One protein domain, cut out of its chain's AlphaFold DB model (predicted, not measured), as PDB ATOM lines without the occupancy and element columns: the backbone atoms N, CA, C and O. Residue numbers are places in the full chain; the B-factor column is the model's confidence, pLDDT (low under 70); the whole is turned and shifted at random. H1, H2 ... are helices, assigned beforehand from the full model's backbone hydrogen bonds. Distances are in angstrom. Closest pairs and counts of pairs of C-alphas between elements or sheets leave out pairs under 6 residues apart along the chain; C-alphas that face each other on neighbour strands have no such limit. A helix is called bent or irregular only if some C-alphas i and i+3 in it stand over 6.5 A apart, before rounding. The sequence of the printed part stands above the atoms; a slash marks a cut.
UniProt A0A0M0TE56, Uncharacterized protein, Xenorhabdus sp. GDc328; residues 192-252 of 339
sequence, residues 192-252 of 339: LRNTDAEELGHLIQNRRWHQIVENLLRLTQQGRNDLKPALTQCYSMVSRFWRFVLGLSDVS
ATOM      1  N   LEU A 192     -23.416  -6.202  29.916       94.69
ATOM      2  CA  LEU A 192     -22.271  -7.054  30.240       94.69
ATOM      3  C   LEU A 192     -21.592  -6.586  31.532       94.69
ATOM      4  O   LEU A 192     -21.565  -5.392  31.840       94.69
ATOM      5  N   ARG A 193     -21.001  -7.524  32.283       95.38
ATOM      6  CA  ARG A 193     -20.049  -7.166  33.342       95.38
ATOM      7  C   ARG A 193     -18.768  -6.650  32.688       95.38
ATOM      8  O   ARG A 193     -18.399  -7.109  31.610       95.38
ATOM      9  N   ASN A 194     -18.057  -5.750  33.368       95.50
ATOM     10  CA  ASN A 194     -16.805  -5.193  32.842       95.50
ATOM     11  C   ASN A 194     -15.782  -6.285  32.488       95.50
ATOM     12  O   ASN A 194     -15.171  -6.202  31.432       95.50
ATOM     13  N   THR A 195     -15.659  -7.326  33.318       95.88
ATOM     14  CA  THR A 195     -14.755  -8.461  33.071       95.88
ATOM     15  C   THR A 195     -15.105  -9.202  31.781       95.88
ATOM     16  O   THR A 195     -14.233  -9.431  30.952       95.88
ATOM     17  N   ASP A 196     -16.388  -9.505  31.563       95.62
ATOM     18  CA  ASP A 196     -16.840 -10.223  30.364       95.62
ATOM     19  C   ASP A 196     -16.671  -9.357  29.107       95.62
ATOM     20  O   ASP A 196     -16.328  -9.852  28.035       95.62
ATOM     21  N   ALA A 197     -16.904  -8.047  29.233       97.44
ATOM     22  CA  ALA A 197     -16.688  -7.099  28.149       97.44
ATOM     23  C   ALA A 197     -15.199  -7.021  27.770       97.44
ATOM     24  O   ALA A 197     -14.869  -7.071  26.587       97.44
ATOM     25  N   GLU A 198     -14.290  -6.949  28.743       97.50
ATOM     26  CA  GLU A 198     -12.843  -6.961  28.492       97.50
ATOM     27  C   GLU A 198     -12.384  -8.269  27.833       97.50
ATOM     28  O   GLU A 198     -11.684  -8.224  26.818       97.50
ATOM     29  N   GLU A 199     -12.827  -9.425  28.339       96.50
ATOM     30  CA  GLU A 199     -12.531 -10.736  27.742       96.50
ATOM     31  C   GLU A 199     -13.012 -10.826  26.288       96.50
ATOM     32  O   GLU A 199     -12.258 -11.238  25.401       96.50
ATOM     33  N   LEU A 200     -14.240 -10.372  26.019       97.81
ATOM     34  CA  LEU A 200     -14.783 -10.288  24.666       97.81
ATOM     35  C   LEU A 200     -13.916  -9.387  23.773       97.81
ATOM     36  O   LEU A 200     -13.617  -9.745  22.635       97.81
ATOM     37  N   GLY A 201     -13.487  -8.233  24.280       97.81
ATOM     38  CA  GLY A 201     -12.633  -7.309  23.540       97.81
ATOM     39  C   GLY A 201     -11.265  -7.902  23.186       97.81
ATOM     40  O   GLY A 201     -10.825  -7.785  22.040       97.81
ATOM     41  N   HIS A 202     -10.619  -8.612  24.117       97.31
ATOM     42  CA  HIS A 202      -9.376  -9.342  23.844       97.31
ATOM     43  C   HIS A 202      -9.564 -10.427  22.782       97.31
ATOM     44  O   HIS A 202      -8.755 -10.544  21.859       97.31
ATOM     45  N   LEU A 203     -10.649 -11.194  22.879       97.19
ATOM     46  CA  LEU A 203     -10.988 -12.229  21.911       97.19
ATOM     47  C   LEU A 203     -11.174 -11.641  20.501       97.19
ATOM     48  O   LEU A 203     -10.570 -12.132  19.545       97.19
ATOM     49  N   ILE A 204     -11.939 -10.553  20.377       97.88
ATOM     50  CA  ILE A 204     -12.150  -9.831  19.113       97.88
ATOM     51  C   ILE A 204     -10.820  -9.341  18.534       97.88
ATOM     52  O   ILE A 204     -10.551  -9.538  17.348       97.88
ATOM     53  N   GLN A 205      -9.979  -8.723  19.365       96.81
ATOM     54  CA  GLN A 205      -8.680  -8.188  18.961       96.81
ATOM     55  C   GLN A 205      -7.748  -9.288  18.434       96.81
ATOM     56  O   GLN A 205      -7.077  -9.092  17.417       96.81
ATOM     57  N   ASN A 206      -7.730 -10.446  19.096       96.12
ATOM     58  CA  ASN A 206      -6.912 -11.591  18.704       96.12
ATOM     59  C   ASN A 206      -7.404 -12.232  17.401       96.12
ATOM     60  O   ASN A 206      -6.595 -12.630  16.566       96.12
ATOM     61  N   ARG A 207      -8.726 -12.311  17.211       96.56
ATOM     62  CA  ARG A 207      -9.353 -12.955  16.047       96.56
ATOM     63  C   ARG A 207      -9.613 -12.014  14.871       96.56
ATOM     64  O   ARG A 207      -9.945 -12.481  13.788       96.56
ATOM     65  N   ARG A 208      -9.443 -10.702  15.065       96.50
ATOM     66  CA  ARG A 208      -9.716  -9.651  14.069       96.50
ATOM     67  C   ARG A 208     -11.149  -9.705  13.524       96.50
ATOM     68  O   ARG A 208     -11.376  -9.552  12.327       96.50
ATOM     69  N   TRP A 209     -12.116  -9.880  14.419       97.75
ATOM     70  CA  TRP A 209     -13.544  -9.933  14.094       97.75
ATOM     71  C   TRP A 209     -14.156  -8.537  13.899       97.75
ATOM     72  O   TRP A 209     -14.530  -7.865  14.861       97.75
ATOM     73  N   HIS A 210     -14.215  -8.074  12.649       97.00
ATOM     74  CA  HIS A 210     -14.626  -6.710  12.304       97.00
ATOM     75  C   HIS A 210     -16.143  -6.485  12.406       97.00
ATOM     76  O   HIS A 210     -16.565  -5.439  12.897       97.00
ATOM     77  N   GLN A 211     -16.962  -7.465  12.014       98.00
ATOM     78  CA  GLN A 211     -18.425  -7.375  12.089       98.00
ATOM     79  C   GLN A 211     -18.891  -7.252  13.542       98.00
ATOM     80  O   GLN A 211     -19.839  -6.525  13.848       98.00
ATOM     81  N   ILE A 212     -18.206  -7.937  14.463       98.31
ATOM     82  CA  ILE A 212     -18.491  -7.808  15.892       98.31
ATOM     83  C   ILE A 212     -18.131  -6.402  16.384       98.31
ATOM     84  O   ILE A 212     -18.947  -5.797  17.078       98.31
ATOM     85  N   VAL A 213     -16.977  -5.841  15.996       98.06
ATOM     86  CA  VAL A 213     -16.610  -4.453  16.351       98.06
ATOM     87  C   VAL A 213     -17.666  -3.461  15.863       98.06
ATOM     88  O   VAL A 213     -18.119  -2.626  16.645       98.06
ATOM     89  N   GLU A 214     -18.101  -3.564  14.607       96.62
ATOM     90  CA  GLU A 214     -19.140  -2.697  14.037       96.62
ATOM     91  C   GLU A 214     -20.464  -2.802  14.805       96.62
ATOM     92  O   GLU A 214     -21.087  -1.787  15.130       96.62
ATOM     93  N   ASN A 215     -20.872  -4.020  15.167       97.69
ATOM     94  CA  ASN A 215     -22.082  -4.228  15.952       97.69
ATOM     95  C   ASN A 215     -21.969  -3.640  17.367       97.69
ATOM     96  O   ASN A 215     -22.909  -2.988  17.828       97.69
ATOM     97  N   LEU A 216     -20.827  -3.818  18.043       97.69
ATOM     98  CA  LEU A 216     -20.585  -3.219  19.358       97.69
ATOM     99  C   LEU A 216     -20.605  -1.688  19.279       97.69
ATOM    100  O   LEU A 216     -21.270  -1.057  20.095       97.69
ATOM    101  N   LEU A 217     -19.966  -1.091  18.265       95.81
ATOM    102  CA  LEU A 217     -19.988   0.358  18.041       95.81
ATOM    103  C   LEU A 217     -21.413   0.887  17.886       95.81
ATOM    104  O   LEU A 217     -21.789   1.840  18.570       95.81
ATOM    105  N   ARG A 218     -22.223   0.242  17.038       94.56
ATOM    106  CA  ARG A 218     -23.630   0.604  16.831       94.56
ATOM    107  C   ARG A 218     -24.424   0.554  18.138       94.56
ATOM    108  O   ARG A 218     -25.173   1.478  18.438       94.56
ATOM    109  N   LEU A 219     -24.250  -0.498  18.938       95.62
ATOM    110  CA  LEU A 219     -24.945  -0.634  20.219       95.62
ATOM    111  C   LEU A 219     -24.474   0.408  21.244       95.62
ATOM    112  O   LEU A 219     -25.299   0.982  21.957       95.62
ATOM    113  N   THR A 220     -23.175   0.707  21.308       94.81
ATOM    114  CA  THR A 220     -22.654   1.756  22.197       94.81
ATOM    115  C   THR A 220     -23.202   3.132  21.819       94.81
ATOM    116  O   THR A 220     -23.578   3.891  22.710       94.81
ATOM    117  N   GLN A 221     -23.340   3.433  20.523       89.94
ATOM    118  CA  GLN A 221     -23.994   4.662  20.047       89.94
ATOM    119  C   GLN A 221     -25.473   4.742  20.462       89.94
ATOM    120  O   GLN A 221     -25.988   5.830  20.704       89.94
ATOM    121  N   GLN A 222     -26.142   3.597  20.618       91.12
ATOM    122  CA  GLN A 222     -27.512   3.495  21.137       91.12
ATOM    123  C   GLN A 222     -27.593   3.554  22.676       91.12
ATOM    124  O   GLN A 222     -28.668   3.370  23.244       91.12
ATOM    125  N   GLY A 223     -26.478   3.816  23.368       90.62
ATOM    126  CA  GLY A 223     -26.428   4.018  24.819       90.62
ATOM    127  C   GLY A 223     -25.878   2.838  25.625       90.62
ATOM    128  O   GLY A 223     -25.810   2.928  26.853       90.62
ATOM    129  N   ARG A 224     -25.438   1.748  24.979       94.38
ATOM    130  CA  ARG A 224     -24.806   0.591  25.645       94.38
ATOM    131  C   ARG A 224     -23.357   0.875  26.051       94.38
ATOM    132  O   ARG A 224     -22.402   0.374  25.457       94.38
ATOM    133  N   ASN A 225     -23.197   1.725  27.066       94.50
ATOM    134  CA  ASN A 225     -21.892   2.123  27.604       94.50
ATOM    135  C   ASN A 225     -21.136   0.970  28.287       94.50
ATOM    136  O   ASN A 225     -19.914   1.034  28.388       94.50
ATOM    137  N   ASP A 226     -21.838  -0.088  28.701       96.12
ATOM    138  CA  ASP A 226     -21.262  -1.328  29.239       96.12
ATOM    139  C   ASP A 226     -20.368  -2.071  28.231       96.12
ATOM    140  O   ASP A 226     -19.573  -2.917  28.619       96.12
ATOM    141  N   LEU A 227     -20.453  -1.730  26.940       97.44
ATOM    142  CA  LEU A 227     -19.632  -2.319  25.877       97.44
ATOM    143  C   LEU A 227     -18.322  -1.557  25.630       97.44
ATOM    144  O   LEU A 227     -17.457  -2.041  24.898       97.44
ATOM    145  N   LYS A 228     -18.141  -0.376  26.238       96.38
ATOM    146  CA  LYS A 228     -16.901   0.401  26.098       96.38
ATOM    147  C   LYS A 228     -15.652  -0.372  26.533       96.38
ATOM    148  O   LYS A 228     -14.686  -0.301  25.783       96.38
ATOM    149  N   PRO A 229     -15.643  -1.144  27.642       97.44
ATOM    150  CA  PRO A 229     -14.473  -1.941  28.013       97.44
ATOM    151  C   PRO A 229     -14.033  -2.906  26.901       97.44
ATOM    152  O   PRO A 229     -12.843  -2.988  26.606       97.44
ATOM    153  N   ALA A 230     -14.977  -3.546  26.198       97.81
ATOM    154  CA  ALA A 230     -14.668  -4.406  25.053       97.81
ATOM    155  C   ALA A 230     -13.998  -3.626  23.914       97.81
ATOM    156  O   ALA A 230     -12.947  -4.022  23.409       97.81
ATOM    157  N   LEU A 231     -14.584  -2.481  23.544       97.62
ATOM    158  CA  LEU A 231     -14.061  -1.603  22.495       97.62
ATOM    159  C   LEU A 231     -12.698  -0.997  22.852       97.62
ATOM    160  O   LEU A 231     -11.892  -0.747  21.958       97.62
ATOM    161  N   THR A 232     -12.422  -0.781  24.139       95.94
ATOM    162  CA  THR A 232     -11.105  -0.357  24.623       95.94
ATOM    163  C   THR A 232     -10.063  -1.451  24.398       95.94
ATOM    164  O   THR A 232      -8.974  -1.147  23.921       95.94
ATOM    165  N   GLN A 233     -10.380  -2.727  24.648       96.69
ATOM    166  CA  GLN A 233      -9.421  -3.817  24.411       96.69
ATOM    167  C   GLN A 233      -9.161  -4.075  22.920       96.69
ATOM    168  O   GLN A 233      -8.044  -4.425  22.540       96.69
ATOM    169  N   CYS A 234     -10.152  -3.841  22.054       95.75
ATOM    170  CA  CYS A 234      -9.991  -3.934  20.600       95.75
ATOM    171  C   CYS A 234      -9.838  -2.571  19.907       95.75
ATOM    172  O   CYS A 234     -10.113  -2.443  18.710       95.75
ATOM    173  N   TYR A 235      -9.353  -1.546  20.624       92.69
ATOM    174  CA  TYR A 235      -9.324  -0.172  20.114       92.69
ATOM    175  C   TYR A 235      -8.589  -0.059  18.777       92.69
ATOM    176  O   TYR A 235      -8.988   0.752  17.946       92.69
ATOM    177  N   SER A 236      -7.561  -0.888  18.528       93.69
ATOM    178  CA  SER A 236      -6.795  -0.884  17.272       93.69
ATOM    179  C   SER A 236      -7.672  -1.078  16.028       93.69
ATOM    180  O   SER A 236      -7.328  -0.570  14.962       93.69
ATOM    181  N   MET A 237      -8.822  -1.739  16.186       95.81
ATOM    182  CA  MET A 237      -9.817  -1.997  15.143       95.81
ATOM    183  C   MET A 237     -10.909  -0.920  15.065       95.81
ATOM    184  O   MET A 237     -11.653  -0.855  14.093       95.81
ATOM    185  N   VAL A 238     -11.008  -0.046  16.067       93.69
ATOM    186  CA  VAL A 238     -11.949   1.077  16.083       93.69
ATOM    187  C   VAL A 238     -11.311   2.274  15.381       93.69
ATOM    188  O   VAL A 238     -10.154   2.598  15.638       93.69
ATOM    189  N   SER A 239     -12.043   2.971  14.509       89.75
ATOM    190  CA  SER A 239     -11.522   4.188  13.861       89.75
ATOM    191  C   SER A 239     -11.179   5.285  14.883       89.75
ATOM    192  O   SER A 239     -11.845   5.403  15.912       89.75
ATOM    193  N   ARG A 240     -10.191   6.142  14.581       87.50
ATOM    194  CA  ARG A 240      -9.811   7.282  15.448       87.50
ATOM    195  C   ARG A 240     -11.009   8.161  15.821       87.50
ATOM    196  O   ARG A 240     -11.143   8.553  16.974       87.50
ATOM    197  N   PHE A 241     -11.903   8.392  14.860       88.38
ATOM    198  CA  PHE A 241     -13.140   9.137  15.065       88.38
ATOM    199  C   PHE A 241     -14.011   8.510  16.163       88.38
ATOM    200  O   PHE A 241     -14.346   9.168  17.143       88.38
ATOM    201  N   TRP A 242     -14.324   7.215  16.054       89.75
ATOM    202  CA  TRP A 242     -15.170   6.537  17.038       89.75
ATOM    203  C   TRP A 242     -14.488   6.350  18.398       89.75
ATOM    204  O   TRP A 242     -15.172   6.408  19.418       89.75
ATOM    205  N   ARG A 243     -13.153   6.215  18.444       89.88
ATOM    206  CA  ARG A 243     -12.401   6.241  19.713       89.88
ATOM    207  C   ARG A 243     -12.601   7.562  20.453       89.88
ATOM    208  O   ARG A 243     -12.866   7.547  21.651       89.88
ATOM    209  N   PHE A 244     -12.526   8.679  19.729       86.19
ATOM    210  CA  PHE A 244     -12.768  10.007  20.286       86.19
ATOM    211  C   PHE A 244     -14.214  10.171  20.755       86.19
ATOM    212  O   PHE A 244     -14.452  10.485  21.918       86.19
ATOM    213  N   VAL A 245     -15.177   9.924  19.862       86.75
ATOM    214  CA  VAL A 245     -16.604  10.143  20.129       86.75
ATOM    215  C   VAL A 245     -17.082   9.369  21.350       86.75
ATOM    216  O   VAL A 245     -17.829   9.890  22.176       86.75
ATOM    217  N   LEU A 246     -16.650   8.115  21.470       88.75
ATOM    218  CA  LEU A 246     -17.071   7.239  22.554       88.75
ATOM    219  C   LEU A 246     -16.229   7.423  23.825       88.75
ATOM    220  O   LEU A 246     -16.566   6.830  24.853       88.75
ATOM    221  N   GLY A 247     -15.179   8.250  23.790       87.62
ATOM    222  CA  GLY A 247     -14.266   8.460  24.913       87.62
ATOM    223  C   GLY A 247     -13.492   7.195  25.288       87.62
ATOM    224  O   GLY A 247     -13.368   6.888  26.468       87.62
ATOM    225  N   LEU A 248     -13.037   6.429  24.290       87.94
ATOM    226  CA  LEU A 248     -12.243   5.204  24.486       87.94
ATOM    227  C   LEU A 248     -10.747   5.493  24.665       87.94
ATOM    228  O   LEU A 248      -9.996   4.623  25.093       87.94
ATOM    229  N   SER A 249     -10.306   6.696  24.301       78.81
ATOM    230  CA  SER A 249      -8.928   7.159  24.443       78.81
ATOM    231  C   SER A 249      -8.908   8.617  24.877       78.81
ATOM    232  O   SER A 249      -9.788   9.387  24.482       78.81
ATOM    233  N   ASP A 250      -7.874   9.015  25.614       75.06
ATOM    234  CA  ASP A 250      -7.593  10.426  25.855       75.06
ATOM    235  C   ASP A 250      -7.189  11.086  24.536       75.06
ATOM    236  O   ASP A 250      -6.240  10.662  23.878       75.06
ATOM    237  N   VAL A 251      -7.945  12.102  24.125       73.12
ATOM    238  CA  VAL A 251      -7.710  12.835  22.877       73.12
ATOM    239  C   VAL A 251      -7.336  14.267  23.219       73.12
ATOM    240  O   VAL A 251      -8.077  14.975  23.914       73.12
ATOM    241  N   SER A 252      -6.184  14.698  22.715       80.31
ATOM    242  CA  SER A 252      -5.696  16.064  22.874       80.31
ATOM    243  C   SER A 252      -6.647  17.068  22.222       80.31
ATOM    244  O   SER A 252      -7.388  16.750  21.292       80.31
TER     245      SER A 252
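AT A GLANCE: This is residues 192 to 252 of the 339 residues of an uncharacterized protein of Xenorhabdus sp. GDc328 (UniProt A0A0M0TE56). Three helices, H1, H2 and H3, make the main body, their centres at the corners of a triangle, with H3 packed on both H1 and H2. The short helix H4 sits off to the side away from H1, and residues 246 to 252 follow it as a tail. The printed part has 61 residues, with four named helices in the order H1, H2, H3, H4 and no named strand; its class is all helix. It is compact, with a radius of gyration of the C-alphas of 10.4 A and spans of 28 by 21 by 19 A.

IN THESE COORDINATES: Find C-alpha 194 at (-16.805, -5.193, 32.842); from there H1 runs through residues 194 to 207, 19.9 A long. H2 holds residues 210 to 221, 16.6 A, and H3 residues 225 to 233, 14.2 A. H3 is irregular, but only just: C-alphas 226 and 229 are 6.9 A apart. H4, residues 240 to 245, is 8.7 A long and ends with C-alpha 245 at (-16.604, 10.143, 20.129).

HOW THE PARTS SIT: Look first at Gly 201 and Ala 230, the closest C-alphas of H1 and H3 at 3.9 A; these helices touch at a steep tilt of 41 degrees, the same way. H2 and H3 form a helical hairpin; C-alphas 220 and 227 are their closest, 6.3 A apart. H1 and H2 only just touch, with 3 pairs of C-alphas within 8 A, and only at the corner; Ile 204 and Ile 212 have the closest C-alphas, 7.4 A. H2 and H4 are close but not clearly touching, with C-alphas 217 and 242 closest at 7.9 A. H1 and H4 are apart. Every O i to N i+4 pair is within hydrogen-bond range in H1, H2 and H4, and 3 of 5 are in H3.

THE WHOLE: The two farthest C-alphas are those of Arg 207 and Ser 252, 30.0 A apart. The printed part has no cut, and no link is long. Mean pLDDT of the printed part is 93.5, and no printed residue is under 70.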